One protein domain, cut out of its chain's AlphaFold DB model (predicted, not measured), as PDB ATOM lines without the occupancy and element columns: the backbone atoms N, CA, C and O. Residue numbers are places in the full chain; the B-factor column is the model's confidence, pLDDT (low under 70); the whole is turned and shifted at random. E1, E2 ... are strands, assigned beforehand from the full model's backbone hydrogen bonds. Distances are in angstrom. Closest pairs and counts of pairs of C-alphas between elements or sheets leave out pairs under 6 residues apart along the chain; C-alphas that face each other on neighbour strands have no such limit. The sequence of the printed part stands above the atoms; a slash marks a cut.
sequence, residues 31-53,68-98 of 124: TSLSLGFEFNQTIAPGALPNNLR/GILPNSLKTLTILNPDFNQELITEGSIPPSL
ATOM      1  N   THR A  31       9.506 -57.047  -7.210       95.61
ATOM      2  CA  THR A  31      10.935 -57.343  -7.002       95.61
ATOM      3  C   THR A  31      11.812 -56.807  -8.128       95.61
ATOM      4  O   THR A  31      13.010 -56.618  -7.926       95.61
ATOM      5  N   SER A  32      11.231 -56.551  -9.300       96.80
ATOM      6  CA  SER A  32      11.911 -55.957 -10.449       96.80
ATOM      7  C   SER A  32      11.020 -54.885 -11.068       96.80
ATOM      8  O   SER A  32       9.858 -55.153 -11.364       96.80
ATOM      9  N   LEU A  33      11.556 -53.681 -11.251       96.49
ATOM     10  CA  LEU A  33      10.842 -52.531 -11.799       96.49
ATOM     11  C   LEU A  33      11.632 -51.947 -12.966       96.49
ATOM     12  O   LEU A  33      12.805 -51.609 -12.808       96.49
ATOM     13  N   SER A  34      10.977 -51.791 -14.111       96.78
ATOM     14  CA  SER A  34      11.504 -51.031 -15.240       96.78
ATOM     15  C   SER A  34      10.640 -49.803 -15.473       96.78
ATOM     16  O   SER A  34       9.453 -49.930 -15.772       96.78
ATOM     17  N   LEU A  35      11.238 -48.621 -15.330       95.28
ATOM     18  CA  LEU A  35      10.623 -47.351 -15.702       95.28
ATOM     19  C   LEU A  35      10.849 -47.118 -17.199       95.28
ATOM     20  O   LEU A  35      11.950 -47.357 -17.699       95.28
ATOM     21  N   GLY A  36       9.795 -46.704 -17.906       91.53
ATOM     22  CA  GLY A  36       9.797 -46.539 -19.361       91.53
ATOM     23  C   GLY A  36      10.827 -45.529 -19.875       91.53
ATOM     24  O   GLY A  36      11.369 -44.729 -19.109       91.53
ATOM     25  N   PHE A  37      11.103 -45.550 -21.184       94.34
ATOM     26  CA  PHE A  37      12.132 -44.702 -21.807       94.34
ATOM     27  C   PHE A  37      11.995 -43.205 -21.498       94.34
ATOM     28  O   PHE A  37      13.020 -42.550 -21.291       94.34
ATOM     29  N   GLU A  38      10.770 -42.676 -21.457       96.00
ATOM     30  CA  GLU A  38      10.489 -41.250 -21.258       96.00
ATOM     31  C   GLU A  38      10.460 -40.807 -19.788       96.00
ATOM     32  O   GLU A  38      10.363 -39.605 -19.530       96.00
ATOM     33  N   PHE A  39      10.577 -41.731 -18.826       95.32
ATOM     34  CA  PHE A  39      10.496 -41.395 -17.407       95.32
ATOM     35  C   PHE A  39      11.635 -40.456 -16.987       95.32
ATOM     36  O   PHE A  39      12.806 -40.838 -16.974       95.32
ATOM     37  N   ASN A  40      11.280 -39.234 -16.589       94.97
ATOM     38  CA  ASN A  40      12.205 -38.215 -16.103       94.97
ATOM     39  C   ASN A  40      11.618 -37.437 -14.911       94.97
ATOM     40  O   ASN A  40      11.756 -36.216 -14.819       94.97
ATOM     41  N   GLN A  41      10.931 -38.137 -14.009       94.45
ATOM     42  CA  GLN A  41      10.364 -37.549 -12.793       94.45
ATOM     43  C   GLN A  41      11.212 -37.883 -11.572       94.45
ATOM     44  O   GLN A  41      11.891 -38.913 -11.523       94.45
ATOM     45  N   THR A  42      11.178 -37.002 -10.574       91.39
ATOM     46  CA  THR A  42      11.786 -37.291  -9.276       91.39
ATOM     47  C   THR A  42      11.052 -38.454  -8.610       91.39
ATOM     48  O   THR A  42       9.835 -38.604  -8.731       91.39
ATOM     49  N   ILE A  43      11.804 -39.298  -7.909       92.87
ATOM     50  CA  ILE A  43      11.255 -40.402  -7.119       92.87
ATOM     51  C   ILE A  43      11.310 -39.965  -5.658       92.87
ATOM     52  O   ILE A  43      12.372 -39.584  -5.170       92.87
ATOM     53  N   ALA A  44      10.179 -39.981  -4.955       92.35
ATOM     54  CA  ALA A  44      10.171 -39.628  -3.538       92.35
ATOM     55  C   ALA A  44      10.837 -40.737  -2.693       92.35
ATOM     56  O   ALA A  44      10.676 -41.922  -3.005       92.35
ATOM     57  N   PRO A  45      11.548 -40.401  -1.600       93.20
ATOM     58  CA  PRO A  45      12.021 -41.400  -0.645       93.20
ATOM     59  C   PRO A  45      10.876 -42.301  -0.163       93.20
ATOM     60  O   PRO A  45       9.812 -41.813   0.216       93.20
ATOM     61  N   GLY A  46      11.087 -43.619  -0.200       94.32
ATOM     62  CA  GLY A  46      10.062 -44.613   0.147       94.32
ATOM     63  C   GLY A  46       8.977 -44.863  -0.913       94.32
ATOM     64  O   GLY A  46       8.056 -45.628  -0.646       94.32
ATOM     65  N   ALA A  47       9.055 -44.254  -2.105       95.88
ATOM     66  CA  ALA A  47       8.115 -44.541  -3.198       95.88
ATOM     67  C   ALA A  47       8.381 -45.889  -3.891       95.88
ATOM     68  O   ALA A  47       7.492 -46.448  -4.531       95.88
ATOM     69  N   LEU A  48       9.604 -46.417  -3.774       96.36
ATOM     70  CA  LEU A  48       9.968 -47.727  -4.303       96.36
ATOM     71  C   LEU A  48       9.668 -48.841  -3.280       96.36
ATOM     72  O   LEU A  48       9.977 -48.667  -2.101       96.36
ATOM     73  N   PRO A  49       9.149 -50.004  -3.722       94.95
ATOM     74  CA  PRO A  49       8.867 -51.153  -2.862       94.95
ATOM     75  C   PRO A  49      10.075 -51.602  -2.037       94.95
ATOM     76  O   PRO A  49      11.182 -51.735  -2.563       94.95
ATOM     77  N   ASN A  50       9.867 -51.959  -0.767       94.46
ATOM     78  CA  ASN A  50      10.973 -52.343   0.122       94.46
ATOM     79  C   ASN A  50      11.652 -53.657  -0.281       94.46
ATOM     80  O   ASN A  50      12.775 -53.920   0.147       94.46
ATOM     81  N   ASN A  51      10.993 -54.483  -1.101       93.78
ATOM     82  CA  ASN A  51      11.511 -55.758  -1.607       93.78
ATOM     83  C   ASN A  51      12.132 -55.659  -3.011       93.78
ATOM     84  O   ASN A  51      12.497 -56.691  -3.588       93.78
ATOM     85  N   LEU A  52      12.241 -54.451  -3.575       96.54
ATOM     86  CA  LEU A  52      12.750 -54.240  -4.923       96.54
ATOM     87  C   LEU A  52      14.232 -54.627  -5.019       96.54
ATOM     88  O   LEU A  52      15.097 -54.011  -4.408       96.54
ATOM     89  N   ARG A  53      14.540 -55.633  -5.838       97.14
ATOM     90  CA  ARG A  53      15.900 -56.148  -6.064       97.14
ATOM     91  C   ARG A  53      16.546 -55.574  -7.318       97.14
ATOM     92  O   ARG A  53      17.771 -55.468  -7.356       97.14
ATOM     93  N   GLY A  68      17.598 -42.552   0.650       92.72
ATOM     94  CA  GLY A  68      16.256 -43.079   0.917       92.72
ATOM     95  C   GLY A  68      15.377 -43.307  -0.320       92.72
ATOM     96  O   GLY A  68      14.282 -43.848  -0.174       92.72
ATOM     97  N   ILE A  69      15.833 -42.944  -1.527       94.85
ATOM     98  CA  ILE A  69      15.137 -43.303  -2.776       94.85
ATOM     99  C   ILE A  69      15.311 -44.790  -3.091       94.85
ATOM    100  O   ILE A  69      14.330 -45.486  -3.342       94.85
ATOM    101  N   LEU A  70      16.551 -45.287  -3.080       96.10
ATOM    102  CA  LEU A  70      16.834 -46.694  -3.355       96.10
ATOM    103  C   LEU A  70      16.565 -47.535  -2.094       96.10
ATOM    104  O   LEU A  70      17.133 -47.234  -1.040       96.10
ATOM    105  N   PRO A  71      15.742 -48.596  -2.168       96.19
ATOM    106  CA  PRO A  71      15.460 -49.435  -1.011       96.19
ATOM    107  C   PRO A  71      16.685 -50.273  -0.623       96.19
ATOM    108  O   PRO A  71      17.469 -50.699  -1.471       96.19
ATOM    109  N   ASN A  72      16.807 -50.596   0.669       96.26
ATOM    110  CA  ASN A  72      17.911 -51.388   1.239       96.26
ATOM    111  C   ASN A  72      18.024 -52.828   0.701       96.26
ATOM    112  O   ASN A  72      18.929 -53.555   1.106       96.26
ATOM    113  N   SER A  73      17.083 -53.270  -0.135       96.13
ATOM    114  CA  SER A  73      17.072 -54.585  -0.780       96.13
ATOM    115  C   SER A  73      17.568 -54.559  -2.230       96.13
ATOM    116  O   SER A  73      17.755 -55.632  -2.820       96.13
ATOM    117  N   LEU A  74      17.797 -53.368  -2.800       97.75
ATOM    118  CA  LEU A  74      18.189 -53.198  -4.193       97.75
ATOM    119  C   LEU A  74      19.582 -53.779  -4.432       97.75
ATOM    120  O   LEU A  74      20.557 -53.381  -3.796       97.75
ATOM    121  N   LYS A  75      19.674 -54.723  -5.366       97.51
ATOM    122  CA  LYS A  75      20.925 -55.383  -5.762       97.51
ATOM    123  C   LYS A  75      21.468 -54.834  -7.072       97.51
ATOM    124  O   LYS A  75      22.679 -54.699  -7.222       97.51
ATOM    125  N   THR A  76      20.572 -54.512  -7.998       97.68
ATOM    126  CA  THR A  76      20.932 -54.078  -9.344       97.68
ATOM    127  C   THR A  76      20.222 -52.779  -9.685       97.68
ATOM    128  O   THR A  76      18.993 -52.702  -9.630       97.68
ATOM    129  N   LEU A  77      21.001 -51.782 -10.089       96.48
ATOM    130  CA  LEU A  77      20.510 -50.547 -10.688       96.48
ATOM    131  C   LEU A  77      20.941 -50.508 -12.155       96.48
ATOM    132  O   LEU A  77      22.107 -50.727 -12.459       96.48
ATOM    133  N   THR A  78      20.016 -50.245 -13.069       96.59
ATOM    134  CA  THR A  78      20.311 -50.036 -14.491       96.59
ATOM    135  C   THR A  78      19.957 -48.607 -14.861       96.59
ATOM    136  O   THR A  78      18.844 -48.161 -14.599       96.59
ATOM    137  N   ILE A  79      20.904 -47.887 -15.451       94.64
ATOM    138  CA  ILE A  79      20.758 -46.498 -15.882       94.64
ATOM    139  C   ILE A  79      20.949 -46.461 -17.395       94.64
ATOM    140  O   ILE A  79      22.056 -46.664 -17.901       94.64
ATOM    141  N   LEU A  80      19.860 -46.217 -18.123       95.23
ATOM    142  CA  LEU A  80      19.859 -46.241 -19.586       95.23
ATOM    143  C   LEU A  80      20.137 -44.872 -20.219       95.23
ATOM    144  O   LEU A  80      20.214 -44.789 -21.443       95.23
ATOM    145  N   ASN A  81      20.281 -43.809 -19.425       94.26
ATOM    146  CA  ASN A  81      20.637 -42.487 -19.929       94.26
ATOM    147  C   ASN A  81      22.144 -42.429 -20.290       94.26
ATOM    148  O   ASN A  81      22.980 -42.596 -19.395       94.26
ATOM    149  N   PRO A  82      22.520 -42.207 -21.568       92.17
ATOM    150  CA  PRO A  82      23.923 -42.090 -21.984       92.17
ATOM    151  C   PRO A  82      24.616 -40.833 -21.437       92.17
ATOM    152  O   PRO A  82      25.825 -40.846 -21.207       92.17
ATOM    153  N   ASP A  83      23.858 -39.784 -21.135       90.27
ATOM    154  CA  ASP A  83      24.365 -38.506 -20.636       90.27
ATOM    155  C   ASP A  83      24.348 -38.423 -19.097       90.27
ATOM    156  O   ASP A  83      24.523 -37.348 -18.521       90.27
ATOM    157  N   PHE A  84      24.131 -39.552 -18.405       87.53
ATOM    158  CA  PHE A  84      24.023 -39.590 -16.947       87.53
ATOM    159  C   PHE A  84      25.276 -39.027 -16.252       87.53
ATOM    160  O   PHE A  84      26.400 -39.468 -16.500       87.53
ATOM    161  N   ASN A  85      25.077 -38.066 -15.347       79.34
ATOM    162  CA  ASN A  85      26.140 -37.424 -14.573       79.34
ATOM    163  C   ASN A  85      26.108 -37.869 -13.099       79.34
ATOM    164  O   ASN A  85      25.042 -38.097 -12.532       79.34
ATOM    165  N   GLN A  86      27.272 -37.935 -12.447       74.90
ATOM    166  CA  GLN A  86      27.409 -38.281 -11.029       74.90
ATOM    167  C   GLN A  86      26.590 -37.387 -10.095       74.90
ATOM    168  O   GLN A  86      26.160 -37.866  -9.052       74.90
ATOM    169  N   GLU A  87      26.349 -36.119 -10.443       73.82
ATOM    170  CA  GLU A  87      25.516 -35.204  -9.638       73.82
ATOM    171  C   GLU A  87      24.099 -35.751  -9.387       73.82
ATOM    172  O   GLU A  87      23.402 -35.318  -8.469       73.82
ATOM    173  N   LEU A  88      23.688 -36.757 -10.165       78.50
ATOM    174  CA  LEU A  88      22.447 -37.482  -9.981       78.50
ATOM    175  C   LEU A  88      22.525 -38.586  -8.912       78.50
ATOM    176  O   LEU A  88      21.510 -39.205  -8.653       78.50
ATOM    177  N   ILE A  89      23.664 -38.884  -8.279       82.70
ATOM    178  CA  ILE A  89      23.751 -39.824  -7.145       82.70
ATOM    179  C   ILE A  89      24.590 -39.194  -6.032       82.70
ATOM    180  O   ILE A  89      25.808 -39.061  -6.146       82.70
ATOM    181  N   THR A  90      23.940 -38.834  -4.929       81.24
ATOM    182  CA  THR A  90      24.601 -38.206  -3.776       81.24
ATOM    183  C   THR A  90      25.215 -39.227  -2.813       81.24
ATOM    184  O   THR A  90      24.856 -40.409  -2.803       81.24
ATOM    185  N   GLU A  91      26.129 -38.770  -1.954       78.77
ATOM    186  CA  GLU A  91      26.659 -39.581  -0.855       78.77
ATOM    187  C   GLU A  91      25.515 -40.094   0.045       78.77
ATOM    188  O   GLU A  91      24.581 -39.361   0.363       78.77
ATOM    189  N   GLY A  92      25.557 -41.377   0.418       85.91
ATOM    190  CA  GLY A  92      24.512 -42.029   1.219       85.91
ATOM    191  C   GLY A  92      23.318 -42.581   0.427       85.91
ATOM    192  O   GLY A  92      22.483 -43.269   1.007       85.91
ATOM    193  N   SER A  93      23.243 -42.353  -0.889       89.93
ATOM    194  CA  SER A  93      22.175 -42.911  -1.739       89.93
ATOM    195  C   SER A  93      22.360 -44.389  -2.091       89.93
ATOM    196  O   SER A  93      21.434 -45.018  -2.595       89.93
ATOM    197  N   ILE A  94      23.550 -44.948  -1.853       91.45
ATOM    198  CA  ILE A  94      23.900 -46.331  -2.199       91.45
ATOM    199  C   ILE A  94      23.402 -47.268  -1.086       91.45
ATOM    200  O   ILE A  94      23.929 -47.197   0.028       91.45
ATOM    201  N   PRO A  95      22.443 -48.174  -1.351       94.43
ATOM    202  CA  PRO A  95      22.018 -49.137  -0.348       94.43
ATOM    203  C   PRO A  95      23.125 -50.175  -0.097       94.43
ATOM    204  O   PRO A  95      23.860 -50.538  -1.020       94.43
ATOM    205  N   PRO A  96      23.239 -50.717   1.128       93.90
ATOM    206  CA  PRO A  96      24.297 -51.667   1.486       93.90
ATOM    207  C   PRO A  96      24.234 -52.986   0.700       93.90
ATOM    208  O   PRO A  96      25.219 -53.717   0.644       93.90
ATOM    209  N   SER A  97      23.082 -53.299   0.102       96.35
ATOM    210  CA  SER A  97      22.856 -54.482  -0.729       96.35
ATOM    211  C   SER A  97      23.257 -54.315  -2.193       96.35
ATOM    212  O   SER A  97      23.152 -55.294  -2.932       96.35
ATOM    213  N   LEU A  98      23.634 -53.109  -2.640       96.35
ATOM    214  CA  LEU A  98      23.898 -52.860  -4.054       96.35
ATOM    215  C   LEU A  98      25.114 -53.674  -4.509       96.35
ATOM    216  O   LEU A  98      26.191 -53.583  -3.927       96.35
TER     217      LEU A  98
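This is residues 31 to 53 and 68 to 98 of the 124 residues of an uncharacterized protein of Dictyostelium discoideum (UniProt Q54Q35). With little regular structure, this domain is a chain wound in two open, stacked turns, residues 31 to 53 and 68 to 98, each with one short strand, E1 then E2, pointing nearly the same way. Residues 82 to 91 stick out from the second turn. The 54 printed residues hold two named strands and no named helix; the class is all strand, with only 8 residues in named elements. The whole is compact, with a radius of gyration of the C-alphas of 11.2 A and spans of 27 by 24 by 19 A.

E1, residues 31 to 34, and E2, residues 76 to 79, are apart, with no C-alpha of the one within 8 A of the other. Each pairs with no named strand.

E1 begins at C-alpha 31 (10.935, -57.343, -7.002) and measures 10.4 A. E2 measures 10.0 A and ends at C-alpha 79 (20.758, -46.498, -15.882).

Residues 54 to 67 are not printed; C-alphas 53 and 68 are 14.8 A apart across the cut. The C-alphas farthest apart, of Asn 51 and Asp 83, are 28.7 A apart. No printed residue is under pLDDT 70.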